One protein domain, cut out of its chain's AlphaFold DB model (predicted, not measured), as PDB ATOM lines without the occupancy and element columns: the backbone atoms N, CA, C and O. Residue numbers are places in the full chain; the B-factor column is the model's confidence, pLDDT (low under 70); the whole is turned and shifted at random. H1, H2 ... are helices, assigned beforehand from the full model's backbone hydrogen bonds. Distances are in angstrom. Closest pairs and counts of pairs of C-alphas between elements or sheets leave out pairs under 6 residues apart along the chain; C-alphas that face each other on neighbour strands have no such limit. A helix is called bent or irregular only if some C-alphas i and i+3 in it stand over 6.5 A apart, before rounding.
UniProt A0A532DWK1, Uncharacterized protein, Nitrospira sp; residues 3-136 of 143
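Overview. This is residues 3 to 136 of the 143 residues of an uncharacterized protein of Nitrospira sp (UniProt A0A532DWK1). One long helix, H4, runs most of the length of the domain, and shorter helices pack along it: H2 crosses its first half, H7 runs beside it the same way, and H5 crosses it nearer its last residues. H3 packs on H2 and H6 on H7, while H1 and H8 lie toward opposite ends of the long axis and residues 98 to 104 stick out as a free loop. The printed part has 134 residues with eight named helices, H1 to H8 in chain order, and no named strand; the class is all helix. The whole is compact, with a radius of gyration of the C-alphas of 15.7 A and spans of 48 by 37 by 24 A.

Along the chain. H4, residues 47 to 77, is 43.7 A long, from C-alpha 47 at (-33.846, 27.623, 91.238) to C-alpha 77 at (-26.747, -10.190, 70.585). H7, residues 108 to 120, measures 18.3 A, and H2, residues 12 to 23, measures 18.0 A. H5 is residues 85 to 93, 12.7 A; H3 is residues 33 to 39, 10.0 A; H6 is residues 95 to 98, 5.7 A. H1, residues 3 to 9, 9.1 A, is irregular: C-alphas 4 and 7 are 8.0 A apart. H8, residues 129 to 135, 10.3 A, ends with C-alpha 135 at (-32.098, -10.387, 89.626).

Arrangement. H4 touches H7 with residues 57 to 71 alone, at a shallow tilt of 19 degrees, the same way; the closest C-alphas, of Leu 64 and Thr 116, are 5.8 A apart. Residues 15 to 20 of H2 touch residues 54 to 62 of H4 at a steep tilt of 68 degrees, only just short of about perpendicular, closest at the C-alphas of Thr 16 and Ala 58, 5.3 A. H5 touches residues 68 to 72 of H4, closest at the C-alphas of Lys 86 and Val 72, 6.0 A. H7 is the hub, touching H3, H4, H5 and H6. It only just touches H3, with 3 pairs of C-alphas within 8 A, the closest those of Phe 108 and Val 39, 4.9 A. H5 and H8 only just touch, with 3 pairs, closest at the C-alphas of Phe 88 and Ser 135, 6.5 A. H1 touches no helix. Every O i to N i+4 pair is within hydrogen-bond range in H5, H7 and H8, against 7 of 8 in H2, 2 of 3 in H3, 26 of 27 in H4 and 1 of 3 in H1, where 1 of 4 O i to N i+3 pairs is within range; H6 is too short for an O i to N i+4 pair.

Size, cuts and confidence. The two C-alphas farthest apart, of Gln 4 and Lys 78, are 48.5 A apart. The printed part has no cut and no long link. Mean pLDDT of the printed part is 94.5; residues 134 to 136 are under 70.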
ATOM      1  N   GLU A   3     -34.848  23.559  97.646       94.06
ATOM      2  CA  GLU A   3     -35.506  22.926  98.805       94.06
ATOM      3  C   GLU A   3     -36.820  23.592  99.258       94.06
ATOM      4  O   GLU A   3     -37.584  23.000 100.009       94.06
ATOM      5  N   GLN A   4     -37.117  24.819  98.820       95.44
ATOM      6  CA  GLN A   4     -38.404  25.459  99.125       95.44
ATOM      7  C   GLN A   4     -39.552  24.889  98.286       95.44
ATOM      8  O   GLN A   4     -40.704  25.172  98.591       95.44
ATOM      9  N   TYR A   5     -39.231  24.092  97.262       94.81
ATOM     10  CA  TYR A   5     -40.175  23.497  96.320       94.81
ATOM     11  C   TYR A   5     -40.317  21.977  96.521       94.81
ATOM     12  O   TYR A   5     -40.605  21.232  95.584       94.81
ATOM     13  N   VAL A   6     -40.045  21.482  97.736       94.88
ATOM     14  CA  VAL A   6     -40.122  20.046  98.070       94.88
ATOM     15  C   VAL A   6     -41.515  19.478  97.790       94.88
ATOM     16  O   VAL A   6     -41.620  18.345  97.335       94.88
ATOM     17  N   LEU A   7     -42.574  20.254  98.042       95.00
ATOM     18  CA  LEU A   7     -43.951  19.807  97.818       95.00
ATOM     19  C   LEU A   7     -44.265  19.655  96.326       95.00
ATOM     20  O   LEU A   7     -44.983  18.740  95.948       95.00
ATOM     21  N   GLU A   8     -43.727  20.537  95.486       95.75
ATOM     22  CA  GLU A   8     -43.944  20.537  94.041       95.75
ATOM     23  C   GLU A   8     -43.101  19.484  93.324       95.75
ATOM     24  O   GLU A   8     -43.551  18.898  92.342       95.75
ATOM     25  N   PHE A   9     -41.865  19.267  93.779       96.00
ATOM     26  CA  PHE A   9     -40.948  18.324  93.142       96.00
ATOM     27  C   PHE A   9     -41.043  16.900  93.689       96.00
ATOM     28  O   PHE A   9     -40.607  15.984  92.994       96.00
ATOM     29  N   GLU A  10     -41.600  16.719  94.890       96.44
ATOM     30  CA  GLU A  10     -41.753  15.460  95.637       96.44
ATOM     31  C   GLU A  10     -40.428  14.754  95.985       96.44
ATOM     32  O   GLU A  10     -40.123  14.545  97.159       96.44
ATOM     33  N   GLU A  11     -39.600  14.427  94.991       96.94
ATOM     34  CA  GLU A  11     -38.278  13.829  95.158       96.94
ATOM     35  C   GLU A  11     -37.208  14.572  94.331       96.94
ATOM     36  O   GLU A  11     -37.406  14.826  93.139       96.94
ATOM     37  N   PRO A  12     -36.003  14.821  94.884       97.88
ATOM     38  CA  PRO A  12     -34.900  15.448  94.144       97.88
ATOM     39  C   PRO A  12     -34.549  14.724  92.835       97.88
ATOM     40  O   PRO A  12     -34.224  15.348  91.824       97.88
ATOM     41  N   ALA A  13     -34.641  13.389  92.845       98.12
ATOM     42  CA  ALA A  13     -34.353  12.546  91.691       98.12
ATOM     43  C   ALA A  13     -35.295  12.817  90.507       98.12
ATOM     44  O   ALA A  13     -34.874  12.676  89.356       98.12
ATOM     45  N   PHE A  14     -36.542  13.231  90.758       98.44
ATOM     46  CA  PHE A  14     -37.508  13.525  89.697       98.44
ATOM     47  C   PHE A  14     -37.122  14.750  88.876       98.44
ATOM     48  O   PHE A  14     -37.396  14.772  87.681       98.44
ATOM     49  N   ILE A  15     -36.401  15.710  89.457       98.31
ATOM     50  CA  ILE A  15     -35.907  16.880  88.722       98.31
ATOM     51  C   ILE A  15     -34.885  16.437  87.666       98.31
ATOM     52  O   ILE A  15     -35.012  16.758  86.485       98.31
ATOM     53  N   THR A  16     -33.894  15.636  88.071       98.56
ATOM     54  CA  THR A  16     -32.858  15.119  87.162       98.56
ATOM     55  C   THR A  16     -33.454  14.163  86.117       98.56
ATOM     56  O   THR A  16     -33.113  14.243  84.936       98.56
ATOM     57  N   LEU A  17     -34.378  13.279  86.518       98.62
ATOM     58  CA  LEU A  17     -35.066  12.361  85.601       98.62
ATOM     59  C   LEU A  17     -35.983  13.092  84.616       98.62
ATOM     60  O   LEU A  17     -36.015  12.724  83.445       98.62
ATOM     61  N   GLY A  18     -36.695  14.127  85.064       98.38
ATOM     62  CA  GLY A  18     -37.551  14.960  84.223       98.38
ATOM     63  C   GLY A  18     -36.769  15.597  83.080       98.38
ATOM     64  O   GLY A  18     -37.167  15.466  81.927       98.38
ATOM     65  N   LEU A  19     -35.593  16.159  83.376       98.69
ATOM     66  CA  LEU A  19     -34.686  16.700  82.356       98.69
ATOM     67  C   LEU A  19     -34.176  15.618  81.389       98.69
ATOM     68  O   LEU A  19     -34.019  15.870  80.197       98.69
ATOM     69  N   CYS A  20     -33.953  14.390  81.870       98.81
ATOM     70  CA  CYS A  20     -33.605  13.275  80.986       98.81
ATOM     71  C   CYS A  20     -34.762  12.897  80.050       98.81
ATOM     72  O   CYS A  20     -34.513  12.561  78.895       98.81
ATOM     73  N   TYR A  21     -36.011  12.943  80.526       98.62
ATOM     74  CA  TYR A  21     -37.193  12.693  79.694       98.62
ATOM     75  C   TYR A  21     -37.462  13.819  78.695       98.62
ATOM     76  O   TYR A  21     -37.898  13.529  77.582       98.62
ATOM     77  N   GLU A  22     -37.186  15.069  79.072       98.31
ATOM     78  CA  GLU A  22     -37.276  16.225  78.177       98.31
ATOM     79  C   GLU A  22     -36.327  16.071  76.979       98.31
ATOM     80  O   GLU A  22     -36.754  16.223  75.836       98.31
ATOM     81  N   GLU A  23     -35.076  15.669  77.222       98.12
ATOM     82  CA  GLU A  23     -34.083  15.417  76.168       98.12
ATOM     83  C   GLU A  23     -34.351  14.105  75.404       98.12
ATOM     84  O   GLU A  23     -34.218  14.030  74.180       98.12
ATOM     85  N   ARG A  24     -34.719  13.030  76.116       98.12
ATOM     86  CA  ARG A  24     -34.939  11.688  75.552       98.12
ATOM     87  C   ARG A  24     -36.272  11.102  76.054       98.12
ATOM     88  O   ARG A  24     -36.283  10.365  77.040       98.12
ATOM     89  N   PRO A  25     -37.395  11.271  75.322       97.00
ATOM     90  CA  PRO A  25     -38.724  10.830  75.778       97.00
ATOM     91  C   PRO A  25     -38.871   9.330  76.077       97.00
ATOM     92  O   PRO A  25     -39.768   8.924  76.810       97.00
ATOM     93  N   ARG A  26     -38.005   8.479  75.506       95.50
ATOM     94  CA  ARG A  26     -37.977   7.020  75.742       95.50
ATOM     95  C   ARG A  26     -36.899   6.587  76.745       95.50
ATOM     96  O   ARG A  26     -36.544   5.407  76.792       95.50
ATOM     97  N   PHE A  27     -36.343   7.528  77.506       97.62
ATOM     98  CA  PHE A  27     -35.363   7.241  78.546       97.62
ATOM     99  C   PHE A  27     -35.923   6.243  79.570       97.62
ATOM    100  O   PHE A  27     -37.105   6.237  79.892       97.62
ATOM    101  N   SER A  28     -35.080   5.348  80.079       95.56
ATOM    102  CA  SER A  28     -35.512   4.290  81.001       95.56
ATOM    103  C   SER A  28     -35.286   4.703  82.458       95.56
ATOM    104  O   SER A  28     -34.545   4.038  83.181       95.56
ATOM    105  N   GLY A  29     -35.907   5.805  82.891       97.06
ATOM    106  CA  GLY A  29     -35.621   6.433  84.191       97.06
ATOM    107  C   GLY A  29     -35.800   5.510  85.400       97.06
ATOM    108  O   GLY A  29     -35.008   5.565  86.340       97.06
ATOM    109  N   GLY A  30     -36.757   4.577  85.338       96.56
ATOM    110  CA  GLY A  30     -36.987   3.590  86.400       96.56
ATOM    111  C   GLY A  30     -35.789   2.674  86.692       96.56
ATOM    112  O   GLY A  30     -35.661   2.185  87.808       96.56
ATOM    113  N   ALA A  31     -34.870   2.474  85.738       97.50
ATOM    114  CA  ALA A  31     -33.650   1.700  85.984       97.50
ATOM    115  C   ALA A  31     -32.653   2.442  86.897       97.50
ATOM    116  O   ALA A  31     -31.869   1.799  87.590       97.50
ATOM    117  N   TYR A  32     -32.690   3.779  86.907       98.31
ATOM    118  CA  TYR A  32     -31.741   4.638  87.621       98.31
ATOM    119  C   TYR A  32     -32.319   5.259  88.893       98.31
ATOM    120  O   TYR A  32     -31.564   5.641  89.783       98.31
ATOM    121  N   HIS A  33     -33.645   5.341  89.018       97.75
ATOM    122  CA  HIS A  33     -34.295   5.940  90.187       97.75
ATOM    123  C   HIS A  33     -33.796   5.379  91.537       97.75
ATOM    124  O   HIS A  33     -33.479   6.198  92.400       97.75
ATOM    125  N   PRO A  34     -33.563   4.058  91.720       95.75
ATOM    126  CA  PRO A  34     -33.043   3.531  92.986       95.75
ATOM    127  C   PRO A  34     -31.657   4.058  93.385       95.75
ATOM    128  O   PRO A  34     -31.386   4.214  94.573       95.75
ATOM    129  N   VAL A  35     -30.762   4.326  92.423       96.88
ATOM    130  CA  VAL A  35     -29.456   4.937  92.733       96.88
ATOM    131  C   VAL A  35     -29.610   6.434  92.974       96.88
ATOM    132  O   VAL A  35     -29.082   6.934  93.962       96.88
ATOM    133  N   LEU A  36     -30.390   7.129  92.140       98.00
ATOM    134  CA  LEU A  36     -30.609   8.572  92.257       98.00
ATOM    135  C   LEU A  36     -31.234   8.944  93.600       98.00
ATOM    136  O   LEU A  36     -30.735   9.845  94.263       98.00
ATOM    137  N   LYS A  37     -32.235   8.192  94.070       96.31
ATOM    138  CA  LYS A  37     -32.884   8.416  95.374       96.31
ATOM    139  C   LYS A  37     -31.912   8.368  96.564       96.31
ATOM    140  O   LYS A  37     -32.224   8.875  97.633       96.31
ATOM    141  N   ARG A  38     -30.741   7.745  96.402       95.69
ATOM    142  CA  ARG A  38     -29.716   7.612  97.450       95.69
ATOM    143  C   ARG A  38     -28.586   8.641  97.348       95.69
ATOM    144  O   ARG A  38     -27.789   8.713  98.276       95.69
ATOM    145  N   VAL A  39     -28.469   9.359  96.228       97.12
ATOM    146  CA  VAL A  39     -27.333  10.267  95.943       97.12
ATOM    147  C   VAL A  39     -27.765  11.684  95.564       97.12
ATOM    148  O   VAL A  39     -26.922  12.558  95.372       97.12
ATOM    149  N   GLU A  40     -29.071  11.905  95.426       97.25
ATOM    150  CA  GLU A  40     -29.681  13.192  95.119       97.25
ATOM    151  C   GLU A  40     -30.370  13.766  96.358       97.25
ATOM    152  O   GLU A  40     -31.191  13.112  96.997       97.25
ATOM    153  N   GLU A  41     -30.083  15.032  96.634       97.06
ATOM    154  CA  GLU A  41     -30.727  15.843  97.667       97.06
ATOM    155  C   GLU A  41     -31.226  17.144  97.032       97.06
ATOM    156  O   GLU A  41     -30.757  17.529  95.950       97.06
ATOM    157  N   PHE A  42     -32.174  17.828  97.678       97.69
ATOM    158  CA  PHE A  42     -32.549  19.179  97.263       97.69
ATOM    159  C   PHE A  42     -31.374  20.137  97.473       97.69
ATOM    160  O   PHE A  42     -30.683  20.106  98.488       97.69
ATOM    161  N   LEU A  43     -31.133  20.998  96.491       97.06
ATOM    162  CA  LEU A  43     -30.007  21.916  96.502       97.06
ATOM    163  C   LEU A  43     -30.336  23.179  97.311       97.06
ATOM    164  O   LEU A  43     -31.326  23.871  97.067       97.06
ATOM    165  N   THR A  44     -29.411  23.590  98.175       96.75
ATOM    166  CA  THR A  44     -29.434  24.880  98.896       96.75
ATOM    167  C   THR A  44     -29.023  26.055  97.990       96.75
ATOM    168  O   THR A  44     -28.266  26.951  98.366       96.75
ATOM    169  N   LYS A  45     -29.480  26.040  96.731       95.75
ATOM    170  CA  LYS A  45     -29.193  27.032  95.681       95.75
ATOM    171  C   LYS A  45     -30.503  27.619  95.152       95.75
ATOM    172  O   LYS A  45     -31.551  26.989  95.268       95.75
ATOM    173  N   SER A  46     -30.479  28.824  94.576       97.31
ATOM    174  CA  SER A  46     -31.651  29.375  93.871       97.31
ATOM    175  C   SER A  46     -32.074  28.454  92.724       97.31
ATOM    176  O   SER A  46     -31.229  27.742  92.186       97.31
ATOM    177  N   LEU A  47     -33.351  28.486  92.319       95.06
ATOM    178  CA  LEU A  47     -33.846  27.623  91.238       95.06
ATOM    179  C   LEU A  47     -33.036  27.778  89.949       95.06
ATOM    180  O   LEU A  47     -32.702  26.779  89.327       95.06
ATOM    181  N   GLN A  48     -32.658  29.006  89.579       96.12
ATOM    182  CA  GLN A  48     -31.862  29.243  88.371       96.12
ATOM    183  C   GLN A  48     -30.499  28.540  88.441       96.12
ATOM    184  O   GLN A  48     -30.081  27.896  87.485       96.12
ATOM    185  N   THR A  49     -29.812  28.625  89.581       97.88
ATOM    186  CA  THR A  49     -28.498  27.994  89.762       97.88
ATOM    187  C   THR A  49     -28.617  26.479  89.933       97.88
ATOM    188  O   THR A  49     -27.787  25.730  89.425       97.88
ATOM    189  N   ALA A  50     -29.645  26.019  90.646       98.00
ATOM    190  CA  ALA A  50     -29.936  24.604  90.836       98.00
ATOM    191  C   ALA A  50     -30.251  23.920  89.498       98.00
ATOM    192  O   ALA A  50     -29.710  22.853  89.225       98.00
ATOM    193  N   LEU A  51     -31.015  24.579  88.620       97.81
ATOM    194  CA  LEU A  51     -31.333  24.078  87.284       97.81
ATOM    195  C   LEU A  51     -30.074  23.775  86.463       97.81
ATOM    196  O   LEU A  51     -30.002  22.715  85.850       97.81
ATOM    197  N   VAL A  52     -29.052  24.636  86.503       98.38
ATOM    198  CA  VAL A  52     -27.773  24.384  85.808       98.38
ATOM    199  C   VAL A  52     -27.089  23.120  86.341       98.38
ATOM    200  O   VAL A  52     -26.594  22.302  85.564       98.38
ATOM    201  N   VAL A  53     -27.095  22.914  87.664       98.31
ATOM    202  CA  VAL A  53     -26.560  21.687  88.279       98.31
ATOM    203  C   VAL A  53     -27.365  20.466  87.828       98.31
ATOM    204  O   VAL A  53     -26.781  19.464  87.424       98.31
ATOM    205  N   ARG A  54     -28.698  20.552  87.840       98.38
ATOM    206  CA  ARG A  54     -29.604  19.469  87.425       98.38
ATOM    207  C   ARG A  54     -29.437  19.108  85.948       98.38
ATOM    208  O   ARG A  54     -29.397  17.927  85.626       98.38
ATOM    209  N   GLN A  55     -29.256  20.095  85.071       98.75
ATOM    210  CA  GLN A  55     -28.955  19.887  83.650       98.75
ATOM    211  C   GLN A  55     -27.625  19.153  83.457       98.75
ATOM    212  O   GLN A  55     -27.548  18.211  82.669       98.75
ATOM    213  N   GLN A  56     -26.592  19.523  84.218       98.62
ATOM    214  CA  GLN A  56     -25.314  18.814  84.172       98.62
ATOM    215  C   GLN A  56     -25.445  17.374  84.691       98.62
ATOM    216  O   GLN A  56     -24.913  16.457  84.069       98.62
ATOM    217  N   ARG A  57     -26.193  17.151  85.779       98.69
ATOM    218  CA  ARG A  57     -26.491  15.805  86.299       98.69
ATOM    219  C   ARG A  57     -27.262  14.958  85.285       98.69
ATOM    220  O   ARG A  57     -26.906  13.804  85.064       98.69
ATOM    221  N   ALA A  58     -28.265  15.537  84.626       98.81
ATOM    222  CA  ALA A  58     -29.029  14.871  83.576       98.81
ATOM    223  C   ALA A  58     -28.125  14.474  82.402       98.81
ATOM    224  O   ALA A  58     -28.146  13.323  81.976       98.81
ATOM    225  N   LYS A  59     -27.250  15.379  81.944       98.75
ATOM    226  CA  LYS A  59     -26.254  15.075  80.909       98.75
ATOM    227  C   LYS A  59     -25.357  13.897  81.305       98.75
ATOM    228  O   LYS A  59     -25.242  12.946  80.537       98.75
ATOM    229  N   THR A  60     -24.788  13.919  82.511       98.75
ATOM    230  CA  THR A  60     -23.952  12.822  83.027       98.75
ATOM    231  C   THR A  60     -24.717  11.493  83.064       98.75
ATOM    232  O   THR A  60     -24.188  10.449  82.684       98.75
ATOM    233  N   LEU A  61     -25.984  11.512  83.488       98.75
ATOM    234  CA  LEU A  61     -26.823  10.315  83.532       98.75
ATOM    235  C   LEU A  61     -27.136   9.768  82.128       98.75
ATOM    236  O   LEU A  61     -27.117   8.554  81.921       98.75
ATOM    237  N   LEU A  62     -27.396  10.647  81.158       98.81
ATOM    238  CA  LEU A  62     -27.640  10.268  79.766       98.81
ATOM    239  C   LEU A  62     -26.396   9.671  79.096       98.81
ATOM    240  O   LEU A  62     -26.533   8.719  78.326       98.81
ATOM    241  N   GLU A  63     -25.207  10.192  79.409       98.62
ATOM    242  CA  GLU A  63     -23.918   9.654  78.951       98.62
ATOM    243  C   GLU A  63     -23.637   8.266  79.545       98.62
ATOM    244  O   GLU A  63     -23.166   7.369  78.838       98.62
ATOM    245  N   LEU A  64     -23.973   8.048  80.823       98.69
ATOM    246  CA  LEU A  64     -23.941   6.714  81.420       98.69
ATOM    247  C   LEU A  64     -24.922   5.771  80.706       98.69
ATOM    248  O   LEU A  64     -24.541   4.648  80.372       98.69
ATOM    249  N   ASP A  65     -26.157   6.205  80.431       98.69
ATOM    250  CA  ASP A  65     -27.147   5.362  79.741       98.69
ATOM    251  C   ASP A  65     -26.686   4.947  78.344       98.69
ATOM    252  O   ASP A  65     -26.893   3.796  77.970       98.69
ATOM    253  N   ASP A  66     -25.969   5.808  77.618       98.56
ATOM    254  CA  ASP A  66     -25.382   5.449  76.322       98.56
ATOM    255  C   ASP A  66     -24.386   4.280  76.443       98.56
ATOM    256  O   ASP A  66     -24.303   3.425  75.557       98.56
ATOM    257  N   GLN A  67     -23.644   4.188  77.551       98.31
ATOM    258  CA  GLN A  67     -22.768   3.044  77.822       98.31
ATOM    259  C   GLN A  67     -23.565   1.804  78.226       98.31
ATOM    260  O   GLN A  67     -23.291   0.705  77.741       98.31
ATOM    261  N   ILE A  68     -24.577   1.969  79.078       98.44
ATOM    262  CA  ILE A  68     -25.438   0.870  79.527       98.44
ATOM    263  C   ILE A  68     -26.195   0.251  78.351       98.44
ATOM    264  O   ILE A  68     -26.271  -0.974  78.257       98.44
ATOM    265  N   VAL A  69     -26.709   1.059  77.422       97.94
ATOM    266  CA  VAL A  69     -27.404   0.587  76.216       97.94
ATOM    267  C   VAL A  69     -26.490  -0.298  75.371       97.94
ATOM    268  O   VAL A  69     -26.910  -1.395  75.006       97.94
ATOM    269  N   LYS A  70     -25.224   0.088  75.162       98.00
ATOM    270  CA  LYS A  70     -24.242  -0.754  74.450       98.00
ATOM    271  C   LYS A  70     -24.060  -2.117  75.122       98.00
ATOM    272  O   LYS A  70     -24.026  -3.143  74.445       98.00
ATOM    273  N   GLN A  71     -23.993  -2.152  76.456       97.69
ATOM    274  CA  GLN A  71     -23.885  -3.416  77.193       97.69
ATOM    275  C   GLN A  71     -25.162  -4.261  77.085       97.69
ATOM    276  O   GLN A  71     -25.093  -5.477  76.913       97.69
ATOM    277  N   VAL A  72     -26.338  -3.631  77.136       97.00
ATOM    278  CA  VAL A  72     -27.633  -4.301  76.936       97.00
ATOM    279  C   VAL A  72     -27.729  -4.904  75.533       97.00
ATOM    280  O   VAL A  72     -28.189  -6.035  75.386       97.00
ATOM    281  N   GLU A  73     -27.289  -4.184  74.505       96.88
ATOM    282  CA  GLU A  73     -27.252  -4.670  73.123       96.88
ATOM    283  C   GLU A  73     -26.288  -5.847  72.955       96.88
ATOM    284  O   GLU A  73     -26.659  -6.848  72.342       96.88
ATOM    285  N   ALA A  74     -25.104  -5.789  73.570       96.50
ATOM    286  CA  ALA A  74     -24.160  -6.903  73.569       96.50
ATOM    287  C   ALA A  74     -24.743  -8.164  74.235       96.50
ATOM    288  O   ALA A  74     -24.574  -9.271  73.727       96.50
ATOM    289  N   LEU A  75     -25.482  -8.018  75.340       96.12
ATOM    290  CA  LEU A  75     -26.185  -9.140  75.976       96.12
ATOM    291  C   LEU A  75     -27.296  -9.698  75.066       96.12
ATOM    292  O   LEU A  75     -27.395 -10.914  74.899       96.12
ATOM    293  N   LYS A  76     -28.087  -8.830  74.419       95.31
ATOM    294  CA  LYS A  76     -29.126  -9.244  73.455       95.31
ATOM    295  C   LYS A  76     -28.553  -9.995  72.258       95.31
ATOM    296  O   LYS A  76     -29.112 -11.017  71.873       95.31
ATOM    297  N   ALA A  77     -27.431  -9.535  71.702       95.31
ATOM    298  CA  ALA A  77     -26.747 -10.190  70.585       95.31
ATOM    299  C   ALA A  77     -26.315 -11.628  70.922       95.31
ATOM    300  O   ALA A  77     -26.170 -12.468  70.039       95.31
ATOM    301  N   LYS A  78     -26.164 -11.928  72.214       92.38
ATOM    302  CA  LYS A  78     -25.849 -13.259  72.737       92.38
ATOM    303  C   LYS A  78     -27.077 -14.091  73.104       92.38
ATOM    304  O   LYS A  78     -26.948 -15.141  73.727       92.38
ATOM    305  N   GLY A  79     -28.266 -13.613  72.756       92.12
ATOM    306  CA  GLY A  79     -29.530 -14.288  73.017       92.12
ATOM    307  C   GLY A  79     -30.139 -13.996  74.387       92.12
ATOM    308  O   GLY A  79     -31.199 -14.541  74.675       92.12
ATOM    309  N   LEU A  80     -29.537 -13.140  75.228       91.56
ATOM    310  CA  LEU A  80     -30.146 -12.736  76.500       91.56
ATOM    311  C   LEU A  80     -31.281 -11.749  76.225       91.56
ATOM    312  O   LEU A  80     -31.057 -10.566  75.973       91.56
ATOM    313  N   THR A  81     -32.517 -12.235  76.294       84.94
ATOM    314  CA  THR A  81     -33.721 -11.427  76.080       84.94
ATOM    315  C   THR A  81     -34.541 -11.349  77.362       84.94
ATOM    316  O   THR A  81     -35.090 -12.345  77.821       84.94
ATOM    317  N   SER A  82     -34.636 -10.155  77.948       87.19
ATOM    318  CA  SER A  82     -35.490  -9.871  79.105       87.19
ATOM    319  C   SER A  82     -35.942  -8.409  79.068       87.19
ATOM    320  O   SER A  82     -35.123  -7.544  78.730       87.19
ATOM    321  N   PRO A  83     -37.197  -8.092  79.441       87.81
ATOM    322  CA  PRO A  83     -37.640  -6.705  79.587       87.81
ATOM    323  C   PRO A  83     -36.852  -5.952  80.673       87.81
ATOM    324  O   PRO A  83     -36.710  -4.736  80.597       87.81
ATOM    325  N   TYR A  84     -36.263  -6.667  81.637       89.81
ATOM    326  CA  TYR A  84     -35.504  -6.094  82.753       89.81
ATOM    327  C   TYR A  84     -33.992  -6.028  82.508       89.81
ATOM    328  O   TYR A  84     -33.232  -5.721  83.423       89.81
ATOM    329  N   LEU A  85     -33.523  -6.306  81.287       93.31
ATOM    330  CA  LEU A  85     -32.090  -6.415  81.001       93.31
ATOM    331  C   LEU A  85     -31.322  -5.115  81.287       93.31
ATOM    332  O   LEU A  85     -30.207  -5.167  81.797       93.31
ATOM    333  N   LYS A  86     -31.926  -3.948  81.027       96.06
ATOM    334  CA  LYS A  86     -31.315  -2.660  81.388       96.06
ATOM    335  C   LYS A  86     -31.208  -2.506  82.904       96.06
ATOM    336  O   LYS A  86     -30.114  -2.259  83.401       96.06
ATOM    337  N   SER A  87     -32.303  -2.720  83.634       95.75
ATOM    338  CA  SER A  87     -32.309  -2.668  85.102       95.75
ATOM    339  C   SER A  87     -31.289  -3.635  85.707       95.75
ATOM    340  O   SER A  87     -30.588  -3.275  86.647       95.75
ATOM    341  N   PHE A  88     -31.126  -4.823  85.119       95.19
ATOM    342  CA  PHE A  88     -30.081  -5.770  85.498       95.19
ATOM    343  C   PHE A  88     -28.675  -5.179  85.341       95.19
ATOM    344  O   PHE A  88     -27.895  -5.217  86.293       95.19
ATOM    345  N   VAL A  89     -28.341  -4.625  84.169       96.88
ATOM    346  CA  VAL A  89     -27.012  -4.038  83.924       96.88
ATOM    347  C   VAL A  89     -26.760  -2.868  84.874       96.88
ATOM    348  O   VAL A  89     -25.718  -2.842  85.529       96.88
ATOM    349  N   VAL A  90     -27.728  -1.959  85.034       97.81
ATOM    350  CA  VAL A  90     -27.627  -0.834  85.979       97.81
ATOM    351  C   VAL A  90     -27.382  -1.337  87.403       97.81
ATOM    352  O   VAL A  90     -26.472  -0.871  88.086       97.81
ATOM    353  N   ALA A  91     -28.114  -2.362  87.836       95.44
ATOM    354  CA  ALA A  91     -27.948  -2.950  89.158       95.44
ATOM    355  C   ALA A  91     -26.610  -3.694  89.338       95.44
ATOM    356  O   ALA A  91     -26.184  -3.888  90.476       95.44
ATOM    357  N   ARG A  92     -25.940  -4.127  88.261       95.31
ATOM    358  CA  ARG A  92     -24.593  -4.726  88.315       95.31
ATOM    359  C   ARG A  92     -23.487  -3.685  88.439       95.31
ATOM    360  O   ARG A  92     -22.446  -4.003  89.005       95.31
ATOM    361  N   VAL A  93     -23.708  -2.475  87.934       96.94
ATOM    362  CA  VAL A  93     -22.728  -1.381  88.011       96.94
ATOM    363  C   VAL A  93     -22.991  -0.418  89.169       96.94
ATOM    364  O   VAL A  93     -22.131   0.400  89.474       96.94
ATOM    365  N   ASN A  94     -24.151  -0.512  89.831       96.81
ATOM    366  CA  ASN A  94     -24.527   0.352  90.948       96.81
ATOM    367  C   ASN A  94     -23.591   0.140  92.161       96.81
ATOM    368  O   ASN A  94     -23.673  -0.909  92.811       96.81
ATOM    369  N   PRO A  95     -22.756   1.133  92.530       94.69
ATOM    370  CA  PRO A  95     -21.784   0.991  93.607       94.69
ATOM    371  C   PRO A  95     -22.445   0.840  94.979       94.69
ATOM    372  O   PRO A  95     -21.852   0.227  95.859       94.69
ATOM    373  N   ILE A  96     -23.662   1.353  95.181       93.38
ATOM    374  CA  ILE A  96     -24.340   1.353  96.486       93.38
ATOM    375  C   ILE A  96     -24.651  -0.074  96.947       93.38
ATOM    376  O   ILE A  96     -24.521  -0.376  98.129       93.38
ATOM    377  N   ARG A  97     -24.971  -0.982  96.015       88.69
ATOM    378  CA  ARG A  97     -25.317  -2.381  96.329       88.69
ATOM    379  C   ARG A  97     -24.163  -3.184  96.925       88.69
ATOM    380  O   ARG A  97     -24.402  -4.223  97.529       88.69
ATOM    381  N   PHE A  98     -22.928  -2.731  96.730       85.75
ATOM    382  CA  PHE A  98     -21.722  -3.449  97.142       85.75
ATOM    383  C   PHE A  98     -21.011  -2.785  98.321       85.75
ATOM    384  O   PHE A  98     -19.907  -3.195  98.683       85.75
ATOM    385  N   ARG A  99     -21.605  -1.740  98.908       88.44
ATOM    386  CA  ARG A  99     -21.014  -1.014 100.030       88.44
ATOM    387  C   ARG A  99     -21.508  -1.554 101.373       88.44
ATOM    388  O   ARG A  99     -22.653  -1.996 101.461       88.44
ATOM    389  N   PRO A 100     -20.668  -1.490 102.422       90.19
ATOM    390  CA  PRO A 100     -21.116  -1.706 103.793       90.19
ATOM    391  C   PRO A 100     -22.274  -0.769 104.155       90.19
ATOM    392  O   PRO A 100     -22.319   0.369 103.683       90.19
ATOM    393  N   LYS A 101     -23.202  -1.238 104.999       84.44
ATOM    394  CA  LYS A 101     -24.390  -0.464 105.411       84.44
ATOM    395  C   LYS A 101     -24.034   0.813 106.185       84.44
ATOM    396  O   LYS A 101     -24.805   1.761 106.173       84.44
ATOM    397  N   ASP A 102     -22.884   0.820 106.844       89.81
ATOM    398  CA  ASP A 102     -22.325   1.910 107.645       89.81
ATOM    399  C   ASP A 102     -21.405   2.847 106.844       89.81
ATOM    400  O   ASP A 102     -20.872   3.816 107.384       89.81
ATOM    401  N   ALA A 103     -21.202   2.586 105.548       90.25
ATOM    402  CA  ALA A 103     -20.354   3.428 104.723       90.25
ATOM    403  C   ALA A 103     -21.019   4.805 104.472       90.25
ATOM    404  O   ALA A 103     -22.213   4.848 104.172       90.25
ATOM    405  N   PRO A 104     -20.266   5.927 104.497       90.62
ATOM    406  CA  PRO A 104     -20.828   7.269 104.283       90.62
ATOM    407  C   PRO A 104     -21.607   7.378 102.964       90.62
ATOM    408  O   PRO A 104     -21.193   6.735 102.001       90.62
ATOM    409  N   PRO A 105     -22.682   8.170 102.835       90.81
ATOM    410  CA  PRO A 105     -23.375   8.345 101.554       90.81
ATOM    411  C   PRO A 105     -22.422   8.746 100.416       90.81
ATOM    412  O   PRO A 105     -21.431   9.439 100.642       90.81
ATOM    413  N   LEU A 106     -22.689   8.267  99.197       95.56
ATOM    414  CA  LEU A 106     -21.955   8.731  98.016       95.56
ATOM    415  C   LEU A 106     -22.588  10.021  97.512       95.56
ATOM    416  O   LEU A 106     -23.813  10.132  97.482       95.56
ATOM    417  N   SER A 107     -21.755  10.949  97.048       97.06
ATOM    418  CA  SER A 107     -22.243  12.056  96.233       97.06
ATOM    419  C   SER A 107     -22.758  11.540  94.883       97.06
ATOM    420  O   SER A 107     -22.386  10.447  94.438       97.06
ATOM    421  N   PHE A 108     -23.592  12.338  94.211       98.06
ATOM    422  CA  PHE A 108     -24.009  12.065  92.834       98.06
ATOM    423  C   PHE A 108     -22.797  11.803  91.927       98.06
ATOM    424  O   PHE A 108     -22.739  10.772  91.260       98.06
ATOM    425  N   ASP A 109     -21.809  12.702  91.948       97.56
ATOM    426  CA  ASP A 109     -20.658  12.631  91.048       97.56
ATOM    427  C   ASP A 109     -19.827  11.363  91.306       97.56
ATOM    428  O   ASP A 109     -19.509  10.637  90.364       97.56
ATOM    429  N   ASP A 110     -19.578  11.017  92.576       97.81
ATOM    430  CA  ASP A 110     -18.854   9.790  92.934       97.81
ATOM    431  C   ASP A 110     -19.603   8.523  92.507       97.81
ATOM    432  O   ASP A 110     -18.994   7.534  92.088       97.81
ATOM    433  N   ALA A 111     -20.930   8.507  92.660       98.06
ATOM    434  CA  ALA A 111     -21.734   7.353  92.291       98.06
ATOM    435  C   ALA A 111     -21.751   7.150  90.773       98.06
ATOM    436  O   ALA A 111     -21.512   6.032  90.310       98.06
ATOM    437  N   LEU A 112     -21.985   8.216  90.003       98.25
ATOM    438  CA  LEU A 112     -22.071   8.153  88.544       98.25
ATOM    439  C   LEU A 112     -20.708   7.886  87.893       98.25
ATOM    440  O   LEU A 112     -20.645   7.102  86.944       98.25
ATOM    441  N   ASP A 113     -19.614   8.438  88.425       98.25
ATOM    442  CA  ASP A 113     -18.258   8.116  87.961       98.25
ATOM    443  C   ASP A 113     -17.942   6.625  88.165       98.25
ATOM    444  O   ASP A 113     -17.558   5.917  87.229       98.25
ATOM    445  N   ARG A 114     -18.221   6.082  89.357       98.19
ATOM    446  CA  ARG A 114     -18.028   4.648  89.632       98.19
ATOM    447  C   ARG A 114     -18.894   3.761  88.741       98.19
ATOM    448  O   ARG A 114     -18.401   2.742  88.254       98.19
ATOM    449  N   MET A 115     -20.156   4.133  88.513       98.50
ATOM    450  CA  MET A 115     -21.036   3.410  87.588       98.50
ATOM    451  C   MET A 115     -20.493   3.437  86.161       98.50
ATOM    452  O   MET A 115     -20.487   2.401  85.503       98.50
ATOM    453  N   THR A 116     -19.984   4.583  85.704       98.38
ATOM    454  CA  THR A 116     -19.382   4.752  84.373       98.38
ATOM    455  C   THR A 116     -18.152   3.860  84.211       98.38
ATOM    456  O   THR A 116     -18.047   3.084  83.261       98.38
ATOM    457  N   GLN A 117     -17.247   3.871  85.189       98.25
ATOM    458  CA  GLN A 117     -16.068   3.004  85.179       98.25
ATOM    459  C   GLN A 117     -16.435   1.514  85.217       98.25
ATOM    460  O   GLN A 117     -15.792   0.694  84.555       98.25
ATOM    461  N   ALA A 118     -17.461   1.144  85.987       97.88
ATOM    462  CA  ALA A 118     -17.954  -0.227  86.054       97.88
ATOM    463  C   ALA A 118     -18.653  -0.655  84.753       97.88
ATOM    464  O   ALA A 118     -18.453  -1.786  84.314       97.88
ATOM    465  N   ALA A 119     -19.404   0.236  84.099       98.00
ATOM    466  CA  ALA A 119     -20.030  -0.005  82.799       98.00
ATOM    467  C   ALA A 119     -18.989  -0.192  81.686       98.00
ATOM    468  O   ALA A 119     -19.140  -1.084  80.851       98.00
ATOM    469  N   ALA A 120     -17.894   0.573  81.713       97.25
ATOM    470  CA  ALA A 120     -16.771   0.407  80.788       97.25
ATOM    471  C   ALA A 120     -16.035  -0.935  80.974       97.25
ATOM    472  O   ALA A 120     -15.550  -1.521  80.009       97.25
ATOM    473  N   LYS A 121     -15.967  -1.439  82.212       96.69
ATOM    474  CA  LYS A 121     -15.348  -2.732  82.561       96.69
ATOM    475  C   LYS A 121     -16.330  -3.909  82.515       96.69
ATOM    476  O   LYS A 121     -15.930  -5.045  82.790       96.69
ATOM    477  N   PHE A 122     -17.604  -3.657  82.215       96.81
ATOM    478  CA  PHE A 122     -18.629  -4.689  82.176       96.81
ATOM    479  C   PHE A 122     -18.299  -5.699  81.076       96.81
ATOM    480  O   PHE A 122     -17.999  -5.325  79.945       96.81
ATOM    481  N   ASN A 123     -18.349  -6.987  81.415       95.00
ATOM    482  CA  ASN A 123     -18.039  -8.061  80.481       95.00
ATOM    483  C   ASN A 123     -19.289  -8.931  80.237       95.00
ATOM    484  O   ASN A 123     -19.595  -9.793  81.073       95.00
ATOM    485  N   PRO A 124     -19.974  -8.765  79.088       93.31
ATOM    486  CA  PRO A 124     -21.127  -9.580  78.702       93.31
ATOM    487  C   PRO A 124     -20.838 -11.088  78.600       93.31
ATOM    488  O   PRO A 124     -21.763 -11.897  78.658       93.31
ATOM    489  N   ASP A 125     -19.573 -11.505  78.468       91.81
ATOM    490  CA  ASP A 125     -19.135 -12.914  78.422       91.81
ATOM    491  C   ASP A 125     -19.243 -13.658  79.730       91.81
ATOM    492  O   ASP A 125     -19.344 -14.884  79.738       91.81
ATOM    493  N   LYS A 126     -19.329 -12.924  80.832       92.00
ATOM    494  CA  LYS A 126     -19.461 -13.520  82.156       92.00
ATOM    495  C   LYS A 126     -20.910 -13.640  82.627       92.00
ATOM    496  O   LYS A 126     -21.127 -14.183  83.704       92.00
ATOM    497  N   ILE A 127     -21.881 -13.150  81.851       92.94
ATOM    498  CA  ILE A 127     -23.298 -13.139  82.235       92.94
ATOM    499  C   ILE A 127     -24.017 -14.360  81.663       92.94
ATOM    500  O   ILE A 127     -23.969 -14.608  80.457       92.94
ATOM    501  N   LYS A 128     -24.709 -15.107  82.528       87.44
ATOM    502  CA  LYS A 128     -25.524 -16.275  82.163       87.44
ATOM    503  C   LYS A 128     -27.017 -15.984  82.333       87.44
ATOM    504  O   LYS A 128     -27.401 -15.043  83.018       87.44
ATOM    505  N   MET A 129     -27.881 -16.818  81.753       79.62
ATOM    506  CA  MET A 129     -29.342 -16.679  81.904       79.62
ATOM    507  C   MET A 129     -29.798 -16.758  83.365       79.62
ATOM    508  O   MET A 129     -30.628 -15.962  83.798       79.62
ATOM    509  N   ASP A 130     -29.193 -17.649  84.152       83.50
ATOM    510  CA  ASP A 130     -29.518 -17.810  85.574       83.50
ATOM    511  C   ASP A 130     -29.220 -16.547  86.401       83.50
ATOM    512  O   ASP A 130     -29.857 -16.312  87.430       83.50
ATOM    513  N   ASP A 131     -28.274 -15.706  85.960       82.12
ATOM    514  CA  ASP A 131     -27.992 -14.418  86.600       82.12
ATOM    515  C   ASP A 131     -29.168 -13.443  86.471       82.12
ATOM    516  O   ASP A 131     -29.401 -12.642  87.380       82.12
ATOM    517  N   LEU A 132     -29.907 -13.510  85.357       76.81
ATOM    518  CA  LEU A 132     -31.088 -12.682  85.120       76.81
ATOM    519  C   LEU A 132     -32.250 -13.128  86.009       76.81
ATOM    520  O   LEU A 132     -32.914 -12.284  86.608       76.81
ATOM    521  N   ALA A 133     -32.453 -14.439  86.165       71.06
ATOM    522  CA  ALA A 133     -33.517 -14.991  87.005       71.06
ATOM    523  C   ALA A 133     -33.364 -14.585  88.483       71.06
ATOM    524  O   ALA A 133     -34.337 -14.209  89.131       71.06
ATOM    525  N   LYS A 134     -32.128 -14.566  88.996       66.19
ATOM    526  CA  LYS A 134     -31.822 -14.142  90.378       66.19
ATOM    527  C   LYS A 134     -31.967 -12.638  90.607       66.19
ATOM    528  O   LYS A 134     -32.054 -12.199  91.747       66.19
ATOM    529  N   SER A 135     -31.964 -11.843  89.540       60.94
ATOM    530  CA  SER A 135     -32.098 -10.387  89.626       60.94
ATOM    531  C   SER A 135     -33.545  -9.895  89.661       60.94
ATOM    532  O   SER A 135     -33.772  -8.731  89.972       60.94
ATOM    533  N   GLY A 136     -34.513 -10.776  89.380       49.97
ATOM    534  CA  GLY A 136     -35.942 -10.457  89.353       49.97
ATOM    535  C   GLY A 136     -36.614 -10.321  90.724       49.97
ATOM    536  O   GLY A 136     -37.829 -10.169  90.764       49.97
TER     537      GLY A 136